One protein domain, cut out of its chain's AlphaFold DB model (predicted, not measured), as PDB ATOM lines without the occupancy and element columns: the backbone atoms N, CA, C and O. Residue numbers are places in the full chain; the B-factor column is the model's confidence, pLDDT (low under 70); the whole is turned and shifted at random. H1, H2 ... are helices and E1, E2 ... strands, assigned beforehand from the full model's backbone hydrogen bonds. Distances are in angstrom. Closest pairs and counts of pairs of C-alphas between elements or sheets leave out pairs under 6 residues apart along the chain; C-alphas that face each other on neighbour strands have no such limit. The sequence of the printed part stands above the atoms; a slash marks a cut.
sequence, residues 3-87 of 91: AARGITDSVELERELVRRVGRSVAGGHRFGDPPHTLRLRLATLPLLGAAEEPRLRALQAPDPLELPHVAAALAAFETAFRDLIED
ATOM      1  N   ALA A   3     144.912 137.559 123.851       88.44
ATOM      2  CA  ALA A   3     144.943 138.077 122.485       88.44
ATOM      3  C   ALA A   3     143.573 138.584 121.994       88.44
ATOM      4  O   ALA A   3     143.522 139.558 121.250       88.44
ATOM      5  N   ALA A   4     142.460 137.998 122.456       87.12
ATOM      6  CA  ALA A   4     141.112 138.482 122.131       87.12
ATOM      7  C   ALA A   4     140.822 139.873 122.730       87.12
ATOM      8  O   ALA A   4     139.920 140.567 122.277       87.12
ATOM      9  N   ARG A   5     141.614 140.294 123.725       83.38
ATOM     10  CA  ARG A   5     141.584 141.626 124.346       83.38
ATOM     11  C   ARG A   5     142.626 142.579 123.742       83.38
ATOM     12  O   ARG A   5     142.879 143.637 124.304       83.38
ATOM     13  N   GLY A   6     143.292 142.185 122.653       90.69
ATOM     14  CA  GLY A   6     144.396 142.938 122.049       90.69
ATOM     15  C   GLY A   6     145.725 142.836 122.807       90.69
ATOM     16  O   GLY A   6     146.721 143.404 122.368       90.69
ATOM     17  N   ILE A   7     145.781 142.081 123.910       94.31
ATOM     18  CA  ILE A   7     147.007 141.887 124.690       94.31
ATOM     19  C   ILE A   7     147.797 140.744 124.055       94.31
ATOM     20  O   ILE A   7     147.538 139.565 124.301       94.31
ATOM     21  N   THR A   8     148.744 141.112 123.199       95.25
ATOM     22  CA  THR A   8     149.578 140.169 122.433       95.25
ATOM     23  C   THR A   8     151.062 140.269 122.776       95.25
ATOM     24  O   THR A   8     151.845 139.404 122.386       95.25
ATOM     25  N   ASP A   9     151.450 141.275 123.560       96.44
ATOM     26  CA  ASP A   9     152.818 141.489 124.001       96.44
ATOM     27  C   ASP A   9     152.895 142.083 125.420       96.44
ATOM     28  O   ASP A   9     151.901 142.456 126.046       96.44
ATOM     29  N   SER A  10     154.117 142.140 125.948       97.12
ATOM     30  CA  SER A  10     154.417 142.674 127.276       97.12
ATOM     31  C   SER A  10     154.226 144.189 127.402       97.12
ATOM     32  O   SER A  10     154.192 144.674 128.528       97.12
ATOM     33  N   VAL A  11     154.107 144.940 126.300       96.62
ATOM     34  CA  VAL A  11     153.843 146.389 126.330       96.62
ATOM     35  C   VAL A  11     152.374 146.622 126.662       96.62
ATOM     36  O   VAL A  11     152.058 147.348 127.605       96.62
ATOM     37  N   GLU A  12     151.472 145.960 125.936       96.06
ATOM     38  CA  GLU A  12     150.035 146.042 126.201       96.06
ATOM     39  C   GLU A  12     149.674 145.394 127.542       96.06
ATOM     40  O   GLU A  12     148.851 145.930 128.287       96.06
ATOM     41  N   LEU A  13     150.344 144.295 127.908       95.31
ATOM     42  CA  LEU A  13     150.159 143.662 129.214       95.31
ATOM     43  C   LEU A  13     150.619 144.569 130.370       95.31
ATOM     44  O   LEU A  13     149.903 144.691 131.365       95.31
ATOM     45  N   GLU A  14     151.779 145.231 130.247       96.00
ATOM     46  CA  GLU A  14     152.231 146.231 131.226       96.00
ATOM     47  C   GLU A  14     151.209 147.358 131.342       96.00
ATOM     48  O   GLU A  14     150.798 147.702 132.449       96.00
ATOM     49  N   ARG A  15     150.750 147.905 130.211       94.75
ATOM     50  CA  ARG A  15     149.778 149.000 130.203       94.75
ATOM     51  C   ARG A  15     148.476 148.609 130.909       94.75
ATOM     52  O   ARG A  15     147.949 149.415 131.673       94.75
ATOM     53  N   GLU A  16     147.965 147.403 130.671       93.31
ATOM     54  CA  GLU A  16     146.745 146.917 131.324       93.31
ATOM     55  C   GLU A  16     146.921 146.766 132.835       93.31
ATOM     56  O   GLU A  16     146.102 147.264 133.608       93.31
ATOM     57  N   LEU A  17     148.004 146.135 133.281       93.06
ATOM     58  CA  LEU A  17     148.209 145.892 134.706       93.06
ATOM     59  C   LEU A  17     148.609 147.156 135.470       93.06
ATOM     60  O   LEU A  17     148.159 147.336 136.599       93.06
ATOM     61  N   VAL A  18     149.345 148.091 134.861       93.81
ATOM     62  CA  VAL A  18     149.633 149.394 135.482       93.81
ATOM     63  C   VAL A  18     148.348 150.173 135.778       93.81
ATOM     64  O   VAL A  18     148.279 150.849 136.804       93.81
ATOM     65  N   ARG A  19     147.309 150.057 134.936       91.62
ATOM     66  CA  ARG A  19     145.997 150.673 135.208       91.62
ATOM     67  C   ARG A  19     145.291 150.067 136.423       91.62
ATOM     68  O   ARG A  19     144.554 150.784 137.089       91.62
ATOM     69  N   ARG A  20     145.503 148.777 136.696       89.44
ATOM     70  CA  ARG A  20     144.791 148.022 137.741       89.44
ATOM     71  C   ARG A  20     145.510 148.042 139.091       89.44
ATOM     72  O   ARG A  20     144.878 148.272 140.112       89.44
ATOM     73  N   VAL A  21     146.827 147.826 139.093       88.12
ATOM     74  CA  VAL A  21     147.644 147.639 140.315       88.12
ATOM     75  C   VAL A  21     148.786 148.654 140.448       88.12
ATOM     76  O   VAL A  21     149.638 148.548 141.331       88.12
ATOM     77  N   GLY A  22     148.806 149.673 139.587       87.19
ATOM     78  CA  GLY A  22     149.749 150.785 139.657       87.19
ATOM     79  C   GLY A  22     151.137 150.481 139.087       87.19
ATOM     80  O   GLY A  22     151.383 149.484 138.412       87.19
ATOM     81  N   ARG A  23     152.090 151.378 139.363       82.69
ATOM     82  CA  ARG A  23     153.446 151.385 138.766       82.69
ATOM     83  C   ARG A  23     154.398 150.311 139.309       82.69
ATOM     84  O   ARG A  23     155.597 150.370 139.061       82.69
ATOM     85  N   SER A  24     153.875 149.331 140.037       88.06
ATOM     86  CA  SER A  24     154.636 148.183 140.538       88.06
ATOM     87  C   SER A  24     154.938 147.157 139.440       88.06
ATOM     88  O   SER A  24     155.635 146.184 139.702       88.06
ATOM     89  N   VAL A  25     154.406 147.350 138.230       93.69
ATOM     90  CA  VAL A  25     154.484 146.414 137.105       93.69
ATOM     91  C   VAL A  25     155.404 146.972 136.024       93.69
ATOM     92  O   VAL A  25     155.274 148.131 135.635       93.69
ATOM     93  N   ALA A  26     156.307 146.137 135.516       95.50
ATOM     94  CA  ALA A  26     157.186 146.459 134.400       95.50
ATOM     95  C   ALA A  26     157.227 145.298 133.398       95.50
ATOM     96  O   ALA A  26     157.457 144.153 133.782       95.50
ATOM     97  N   GLY A  27     157.041 145.582 132.115       97.00
ATOM     98  CA  GLY A  27     157.119 144.623 131.023       97.00
ATOM     99  C   GLY A  27     158.525 144.076 130.830       97.00
ATOM    100  O   GLY A  27     159.512 144.806 130.933       97.00
ATOM    101  N   GLY A  28     158.623 142.790 130.501       97.38
ATOM    102  CA  GLY A  28     159.885 142.109 130.197       97.38
ATOM    103  C   GLY A  28     160.666 142.787 129.070       97.38
ATOM    104  O   GLY A  28     161.895 142.839 129.120       97.38
ATOM    105  N   HIS A  29     159.973 143.410 128.104       97.00
ATOM    106  CA  HIS A  29     160.603 144.184 127.026       97.00
ATOM    107  C   HIS A  29     161.525 145.302 127.538       97.00
ATOM    108  O   HIS A  29     162.517 145.626 126.889       97.00
ATOM    109  N   ARG A  30     161.263 145.857 128.730       95.81
ATOM    110  CA  ARG A  30     162.119 146.872 129.370       95.81
ATOM    111  C   ARG A  30     163.467 146.310 129.831       95.81
ATOM    112  O   ARG A  30     164.367 147.074 130.162       95.81
ATOM    113  N   PHE A  31     163.590 144.986 129.868       96.50
ATOM    114  CA  PHE A  31     164.765 144.234 130.305       96.50
ATOM    115  C   PHE A  31     165.372 143.387 129.177       96.50
ATOM    116  O   PHE A  31     166.279 142.601 129.434       96.50
ATOM    117  N   GLY A  32     164.891 143.552 127.940       96.19
ATOM    118  CA  GLY A  32     165.389 142.833 126.767       96.19
ATOM    119  C   GLY A  32     164.667 141.522 126.449       96.19
ATOM    120  O   GLY A  32     165.082 140.839 125.513       96.19
ATOM    121  N   ASP A  33     163.589 141.163 127.159       97.12
ATOM    122  CA  ASP A  33     162.760 140.031 126.727       97.12
ATOM    123  C   ASP A  33     162.060 140.362 125.394       97.12
ATOM    124  O   ASP A  33     161.595 141.493 125.202       97.12
ATOM    125  N   PRO A  34     161.892 139.389 124.479       96.69
ATOM    126  CA  PRO A  34     161.089 139.606 123.286       96.69
ATOM    127  C   PRO A  34     159.642 139.971 123.676       96.69
ATOM    128  O   PRO A  34     159.034 139.238 124.465       96.69
ATOM    129  N   PRO A  35     159.046 141.057 123.141       93.69
ATOM    130  CA  PRO A  35     157.757 141.560 123.623       93.69
ATOM    131  C   PRO A  35     156.625 140.526 123.621       93.69
ATOM    132  O   PRO A  35     155.857 140.470 124.576       93.69
ATOM    133  N   HIS A  36     156.573 139.656 122.612       94.00
ATOM    134  CA  HIS A  36     155.562 138.603 122.452       94.00
ATOM    135  C   HIS A  36     155.643 137.475 123.504       94.00
ATOM    136  O   HIS A  36     154.800 136.585 123.515       94.00
ATOM    137  N   THR A  37     156.638 137.489 124.398       93.75
ATOM    138  CA  THR A  37     156.771 136.491 125.477       93.75
ATOM    139  C   THR A  37     155.901 136.781 126.703       93.75
ATOM    140  O   THR A  37     155.893 135.973 127.628       93.75
ATOM    141  N   LEU A  38     155.168 137.908 126.726       95.12
ATOM    142  CA  LEU A  38     154.218 138.290 127.790       95.12
ATOM    143  C   LEU A  38     154.806 138.229 129.216       95.12
ATOM    144  O   LEU A  38     154.117 137.912 130.183       95.12
ATOM    145  N   ARG A  39     156.095 138.546 129.365       95.62
ATOM    146  CA  ARG A  39     156.772 138.573 130.667       95.62
ATOM    147  C   ARG A  39     156.580 139.906 131.378       95.62
ATOM    148  O   ARG A  39     156.543 140.958 130.740       95.62
ATOM    149  N   LEU A  40     156.515 139.852 132.704       95.31
ATOM    150  CA  LEU A  40     156.433 141.007 133.596       95.31
ATOM    151  C   LEU A  40     157.385 140.824 134.776       95.31
ATOM    152  O   LEU A  40     157.693 139.704 135.183       95.31
ATOM    153  N   ARG A  41     157.777 141.940 135.379       95.44
ATOM    154  CA  ARG A  41     158.424 142.011 136.685       95.44
ATOM    155  C   ARG A  41     157.557 142.848 137.613       95.44
ATOM    156  O   ARG A  41     157.083 143.915 137.226       95.44
ATOM    157  N   LEU A  42     157.372 142.347 138.829       92.94
ATOM    158  CA  LEU A  42     156.593 142.996 139.875       92.94
ATOM    159  C   LEU A  42     157.531 143.485 140.975       92.94
ATOM    160  O   LEU A  42     158.341 142.717 141.498       92.94
ATOM    161  N   ALA A  43     157.429 144.760 141.331       91.44
ATOM    162  CA  ALA A  43     158.091 145.302 142.505       91.44
ATOM    163  C   ALA A  43     157.326 144.867 143.761       91.44
ATOM    164  O   ALA A  43     156.126 145.104 143.874       91.44
ATOM    165  N   THR A  44     158.028 144.268 144.720       89.56
ATOM    166  CA  THR A  44     157.447 143.830 146.000       89.56
ATOM    167  C   THR A  44     157.463 144.927 147.061       89.56
ATOM    168  O   THR A  44     156.627 144.926 147.954       89.56
ATOM    169  N   LEU A  45     158.367 145.906 146.948       91.00
ATOM    170  CA  LEU A  45     158.482 147.014 147.898       91.00
ATOM    171  C   LEU A  45     157.155 147.776 148.127       91.00
ATOM    172  O   LEU A  45     156.860 148.078 149.283       91.00
ATOM    173  N   PRO A  46     156.325 148.053 147.099       89.75
ATOM    174  CA  PRO A  46     155.015 148.674 147.298       89.75
ATOM    175  C   PRO A  46     154.041 147.862 148.170       89.75
ATOM    176  O   PRO A  46     153.183 148.467 148.806       89.75
ATOM    177  N   LEU A  47     154.190 146.532 148.254       91.25
ATOM    178  CA  LEU A  47     153.355 145.671 149.111       91.25
ATOM    179  C   LEU A  47     153.575 145.954 150.601       91.25
ATOM    180  O   LEU A  47     152.667 145.785 151.406       91.25
ATOM    181  N   LEU A  48     154.777 146.410 150.958       93.06
ATOM    182  CA  LEU A  48     155.169 146.685 152.340       93.06
ATOM    183  C   LEU A  48     154.582 148.009 152.858       93.06
ATOM    184  O   LEU A  48     154.712 148.332 154.028       93.06
ATOM    185  N   GLY A  49     153.953 148.806 151.990       92.06
ATOM    186  CA  GLY A  49     153.370 150.098 152.333       92.06
ATOM    187  C   GLY A  49     154.122 151.302 151.753       92.06
ATOM    188  O   GLY A  49     155.340 151.309 151.535       92.06
ATOM    189  N   ALA A  50     153.353 152.360 151.484       88.06
ATOM    190  CA  ALA A  50     153.843 153.583 150.848       88.06
ATOM    191  C   ALA A  50     154.680 154.460 151.798       88.06
ATOM    192  O   ALA A  50     155.657 155.077 151.369       88.06
ATOM    193  N   ALA A  51     154.329 154.473 153.085       92.88
ATOM    194  CA  ALA A  51     155.036 155.214 154.123       92.88
ATOM    195  C   ALA A  51     156.102 154.353 154.820       92.88
ATOM    196  O   ALA A  51     156.062 153.123 154.775       92.88
ATOM    197  N   GLU A  52     157.054 155.019 155.469       95.75
ATOM    198  CA  GLU A  52     158.162 154.376 156.183       95.75
ATOM    199  C   GLU A  52     157.679 153.447 157.298       95.75
ATOM    200  O   GLU A  52     158.114 152.303 157.374       95.75
ATOM    201  N   GLU A  53     156.741 153.904 158.126       95.94
ATOM    202  CA  GLU A  53     156.299 153.148 159.294       95.94
ATOM    203  C   GLU A  53     155.616 151.807 158.931       95.94
ATOM    204  O   GLU A  53     156.072 150.776 159.430       95.94
ATOM    205  N   PRO A  54     154.604 151.739 158.035       95.25
ATOM    206  CA  PRO A  54     154.065 150.459 157.566       95.25
ATOM    207  C   PRO A  54     155.134 149.535 156.970       95.25
ATOM    208  O   PRO A  54     155.152 148.344 157.274       95.25
ATOM    209  N   ARG A  55     156.078 150.102 156.206       96.25
ATOM    210  CA  ARG A  55     157.173 149.352 155.581       96.25
ATOM    211  C   ARG A  55     158.097 148.721 156.604       96.25
ATOM    212  O   ARG A  55     158.427 147.548 156.470       96.25
ATOM    213  N   LEU A  56     158.510 149.474 157.618       97.06
ATOM    214  CA  LEU A  56     159.348 148.947 158.690       97.06
ATOM    215  C   LEU A  56     158.617 147.859 159.478       97.06
ATOM    216  O   LEU A  56     159.213 146.818 159.741       97.06
ATOM    217  N   ARG A  57     157.320 148.042 159.767       96.88
ATOM    218  CA  ARG A  57     156.510 146.991 160.407       96.88
ATOM    219  C   ARG A  57     156.487 145.713 159.570       96.88
ATOM    220  O   ARG A  57     156.683 144.641 160.127       96.88
ATOM    221  N   ALA A  58     156.297 145.813 158.254       97.00
ATOM    222  CA  ALA A  58     156.322 144.653 157.365       97.00
ATOM    223  C   ALA A  58     157.697 143.977 157.307       97.00
ATOM    224  O   ALA A  58     157.777 142.754 157.340       97.00
ATOM    225  N   LEU A  59     158.784 144.750 157.280       96.31
ATOM    226  CA  LEU A  59     160.149 144.211 157.278       96.31
ATOM    227  C   LEU A  59     160.545 143.532 158.599       96.31
ATOM    228  O   LEU A  59     161.448 142.700 158.601       96.31
ATOM    229  N   GLN A  60     159.909 143.902 159.712       97.38
ATOM    230  CA  GLN A  60     160.196 143.372 161.048       97.38
ATOM    231  C   GLN A  60     159.204 142.293 161.503       97.38
ATOM    232  O   GLN A  60     159.436 141.648 162.527       97.38
ATOM    233  N   ALA A  61     158.095 142.107 160.788       97.31
ATOM    234  CA  ALA A  61     157.076 141.138 161.156       97.31
ATOM    235  C   ALA A  61     157.596 139.699 160.983       97.31
ATOM    236  O   ALA A  61     158.127 139.371 159.922       97.31
ATOM    237  N   PRO A  62     157.396 138.816 161.981       97.44
ATOM    238  CA  PRO A  62     157.667 137.386 161.831       97.44
ATOM    239  C   PRO A  62     156.832 136.750 160.715       97.44
ATOM    240  O   PRO A  62     157.308 135.851 160.030       97.44
ATOM    241  N   ASP A  63     155.607 137.252 160.531       96.38
ATOM    242  CA  ASP A  63     154.726 136.903 159.425       96.38
ATOM    243  C   ASP A  63     154.153 138.181 158.780       96.38
ATOM    244  O   ASP A  63     153.187 138.762 159.286       96.38
ATOM    245  N   PRO A  64     154.769 138.693 157.699       94.94
ATOM    246  CA  PRO A  64     154.304 139.905 157.033       94.94
ATOM    247  C   PRO A  64     152.997 139.705 156.257       94.94
ATOM    248  O   PRO A  64     152.359 140.700 155.920       94.94
ATOM    249  N   LEU A  65     152.590 138.464 155.958       95.38
ATOM    250  CA  LEU A  65     151.375 138.193 155.184       95.38
ATOM    251  C   LEU A  65     150.105 138.411 156.016       95.38
ATOM    252  O   LEU A  65     149.082 138.806 155.463       95.38
ATOM    253  N   GLU A  66     150.200 138.259 157.340       95.50
ATOM    254  CA  GLU A  66     149.124 138.542 158.301       95.50
ATOM    255  C   GLU A  66     148.886 140.051 158.518       95.50
ATOM    256  O   GLU A  66     147.905 140.465 159.141       95.50
ATOM    257  N   LEU A  67     149.769 140.921 158.009       97.25
ATOM    258  CA  LEU A  67     149.590 142.365 158.132       97.25
ATOM    259  C   LEU A  67     148.482 142.859 157.187       97.25
ATOM    260  O   LEU A  67     148.602 142.690 155.971       97.25
ATOM    261  N   PRO A  68     147.464 143.597 157.685       96.00
ATOM    262  CA  PRO A  68     146.306 143.984 156.874       96.00
ATOM    263  C   PRO A  68     146.638 144.737 155.580       96.00
ATOM    264  O   PRO A  68     145.975 144.550 154.565       96.00
ATOM    265  N   HIS A  69     147.670 145.586 155.590       94.44
ATOM    266  CA  HIS A  69     148.063 146.358 154.408       94.44
ATOM    267  C   HIS A  69     148.780 145.508 153.350       94.44
ATOM    268  O   HIS A  69     148.602 145.760 152.159       94.44
ATOM    269  N   VAL A  70     149.547 144.496 153.770       95.81
ATOM    270  CA  VAL A  70     150.207 143.550 152.859       95.81
ATOM    271  C   VAL A  70     149.156 142.637 152.237       95.81
ATOM    272  O   VAL A  70     149.103 142.514 151.014       95.81
ATOM    273  N   ALA A  71     148.264 142.075 153.060       95.62
ATOM    274  CA  ALA A  71     147.151 141.249 152.603       95.62
ATOM    275  C   ALA A  71     146.250 142.001 151.609       95.62
ATOM    276  O   ALA A  71     145.938 141.477 150.542       95.62
ATOM    277  N   ALA A  72     145.895 143.258 151.900       93.31
ATOM    278  CA  ALA A  72     145.102 144.085 150.992       93.31
ATOM    279  C   ALA A  72     145.822 144.361 149.661       93.31
ATOM    280  O   ALA A  72     145.200 144.311 148.599       93.31
ATOM    281  N   ALA A  73     147.133 144.628 149.694       92.19
ATOM    282  CA  ALA A  73     147.913 144.835 148.479       92.19
ATOM    283  C   ALA A  73     147.982 143.558 147.624       92.19
ATOM    284  O   ALA A  73     147.803 143.629 146.410       92.19
ATOM    285  N   LEU A  74     148.181 142.390 148.242       93.81
ATOM    286  CA  LEU A  74     148.169 141.094 147.555       93.81
ATOM    287  C   LEU A  74     146.790 140.754 146.979       93.81
ATOM    288  O   LEU A  74     146.711 140.315 145.834       93.81
ATOM    289  N   ALA A  75     145.712 141.029 147.716       93.50
ATOM    290  CA  ALA A  75     144.348 140.852 147.226       93.50
ATOM    291  C   ALA A  75     144.073 141.713 145.981       93.50
ATOM    292  O   ALA A  75     143.453 141.237 145.035       93.50
ATOM    293  N   ALA A  76     144.601 142.942 145.917       90.81
ATOM    294  CA  ALA A  76     144.485 143.777 144.718       90.81
ATOM    295  C   ALA A  76     145.192 143.160 143.494       90.81
ATOM    296  O   ALA A  76     144.673 143.239 142.380       90.81
ATOM    297  N   PHE A  77     146.349 142.511 143.688       91.62
ATOM    298  CA  PHE A  77     146.999 141.735 142.626       91.62
ATOM    299  C   PHE A  77     146.167 140.523 142.213       91.62
ATOM    300  O   PHE A  77     146.004 140.287 141.015       91.62
ATOM    301  N   GLU A  78     145.621 139.780 143.177       92.94
ATOM    302  CA  GLU A  78     144.760 138.631 142.901       92.94
ATOM    303  C   GLU A  78     143.547 139.040 142.060       92.94
ATOM    304  O   GLU A  78     143.324 138.453 141.003       92.94
ATOM    305  N   THR A  79     142.814 140.080 142.471       92.94
ATOM    306  CA  THR A  79     141.679 140.619 141.712       92.94
ATOM    307  C   THR A  79     142.105 141.033 140.308       92.94
ATOM    308  O   THR A  79     141.499 140.606 139.332       92.94
ATOM    309  N   ALA A  80     143.199 141.785 140.168       91.06
ATOM    310  CA  ALA A  80     143.640 142.243 138.856       91.06
ATOM    311  C   ALA A  80     143.992 141.095 137.898       91.06
ATOM    312  O   ALA A  80     143.680 141.196 136.709       91.06
ATOM    313  N   PHE A  81     144.626 140.025 138.394       90.62
ATOM    314  CA  PHE A  81     144.942 138.838 137.595       90.62
ATOM    315  C   PHE A  81     143.718 137.981 137.307       90.62
ATOM    316  O   PHE A  81     143.585 137.480 136.193       90.62
ATOM    317  N   ARG A  82     142.820 137.839 138.282       91.62
ATOM    318  CA  ARG A  82     141.544 137.152 138.112       91.62
ATOM    319  C   ARG A  82     140.734 137.812 137.009       91.62
ATOM    320  O   ARG A  82     140.460 137.164 136.010       91.62
ATOM    321  N   ASP A  83     140.480 139.108 137.121       88.56
ATOM    322  CA  ASP A  83     139.740 139.884 136.129       88.56
ATOM    323  C   ASP A  83     140.422 139.825 134.747       88.56
ATOM    324  O   ASP A  83     139.769 139.795 133.709       88.56
ATOM    325  N   LEU A  84     141.760 139.783 134.699       87.50
ATOM    326  CA  LEU A  84     142.509 139.653 133.444       87.50
ATOM    327  C   LEU A  84     142.246 138.306 132.735       87.50
ATOM    328  O   LEU A  84     142.336 138.232 131.505       87.50
ATOM    329  N   ILE A  85     141.938 137.252 133.499       83.88
ATOM    330  CA  ILE A  85     141.677 135.891 133.010       83.88
ATOM    331  C   ILE A  85     140.170 135.642 132.805       83.88
ATOM    332  O   ILE A  85     139.801 135.022 131.806       83.88
ATOM    333  N   GLU A  86     139.325 136.115 133.726       78.44
ATOM    334  CA  GLU A  86     137.875 135.873 133.794       78.44
ATOM    335  C   GLU A  86     137.066 136.760 132.841       78.44
ATOM    336  O   GLU A  86     136.087 136.277 132.275       78.44
ATOM    337  N   ASP A  87     137.514 137.986 132.537       63.97
ATOM    338  CA  ASP A  87     136.937 138.827 131.474       63.97
ATOM    339  C   ASP A  87     137.329 138.311 130.059       63.97
ATOM    340  O   ASP A  87     137.762 139.062 129.166       63.97
TER     341      ASP A  87
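AT A GLANCE: This is residues 3 to 87 of the 91 residues of an uncharacterized protein of Streptomyces sp. AgN23 (UniProt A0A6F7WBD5). A long helix, H5, runs along one side of the domain, and opposite it the smaller parts follow one another: H2 at one end, then a tiny two-stranded sheet of E1 and E2 with H1 beside it, then H3, and H4 crossing at the other end. H5 meets this line of parts at H1 and at H3, while the little sheet stays away from it. The printed part has 85 residues with five named helices and two named strands, in the order H1, E1, H2, E2, H3, H4, H5; the sheet's order is E1 - E2, antiparallel, and the class is mostly helix. The whole is only just loose, close to compact, with a radius of gyration of the C-alphas of 14.7 A and spans of 41 by 29 by 19 A.

IN THESE COORDINATES: The sheet is made of E1, residues 25 to 27, 6.9 A from first to last C-alpha, and E2, residues 40 to 42, 6.6 A. H1 is residues 10 to 21, 15.5 A, and begins at C-alpha 10 at (154.417, 142.674, 127.276). H2 is residues 28 to 31, 5.3 A, and H3 is residues 45 to 48, 5.6 A. H4 is residues 52 to 60, 12.2 A, and its C-alpha 60 stands at (160.196, 143.372, 161.048). H5, residues 68 to 86, is the longest helix at 25.9 A and ends at C-alpha 86 at (137.875, 135.873, 133.794).

HOW THE PARTS SIT: E1 and E2 are antiparallel neighbours at 156 degrees; N 26 and O 41 are 2.9 A apart and N 41 and O 26 are 2.7 A apart, both within hydrogen-bond range. The closest C-alphas of H1 and E1 are those of Ser 10 and Gly 27, 5.0 A apart. H1, with residues 10 to 11 alone, only just touches H2, with 3 pairs of C-alphas within 8 A; the closest are Ser 10 and Gly 28, 6.2 A. H1 with residues 17 to 21 touches residues 76 to 80 of H5 at a steep tilt of 47 degrees, opposite ways, the closest C-alphas being Arg 20 and Ala 80, 6.0 A. H5 touches H3 with residues 69 to 74 alone; the closest C-alphas are Leu 47 and Val 70, 5.3 A. H3 touches H4, closest at C-alphas Leu 48 and Arg 55, 4.7 A. H4 and H5 are close but not clearly touching and about perpendicular at 89 degrees; their closest C-alphas, Ala 58 and Val 70, are 7.7 A apart. E1 and E2 are each apart from H5. Each O i to N i+4 pair is within hydrogen-bond range in H1, H4 and H5, while H2 and H3 are too short for such a pair.

THE WHOLE: The two C-alphas farthest apart are those of Ala 4 and Gln 60, 43.6 A. The printed part has no cut, and no link is long. The mean pLDDT of the printed part is 92.9, and residue 87 alone is under 70.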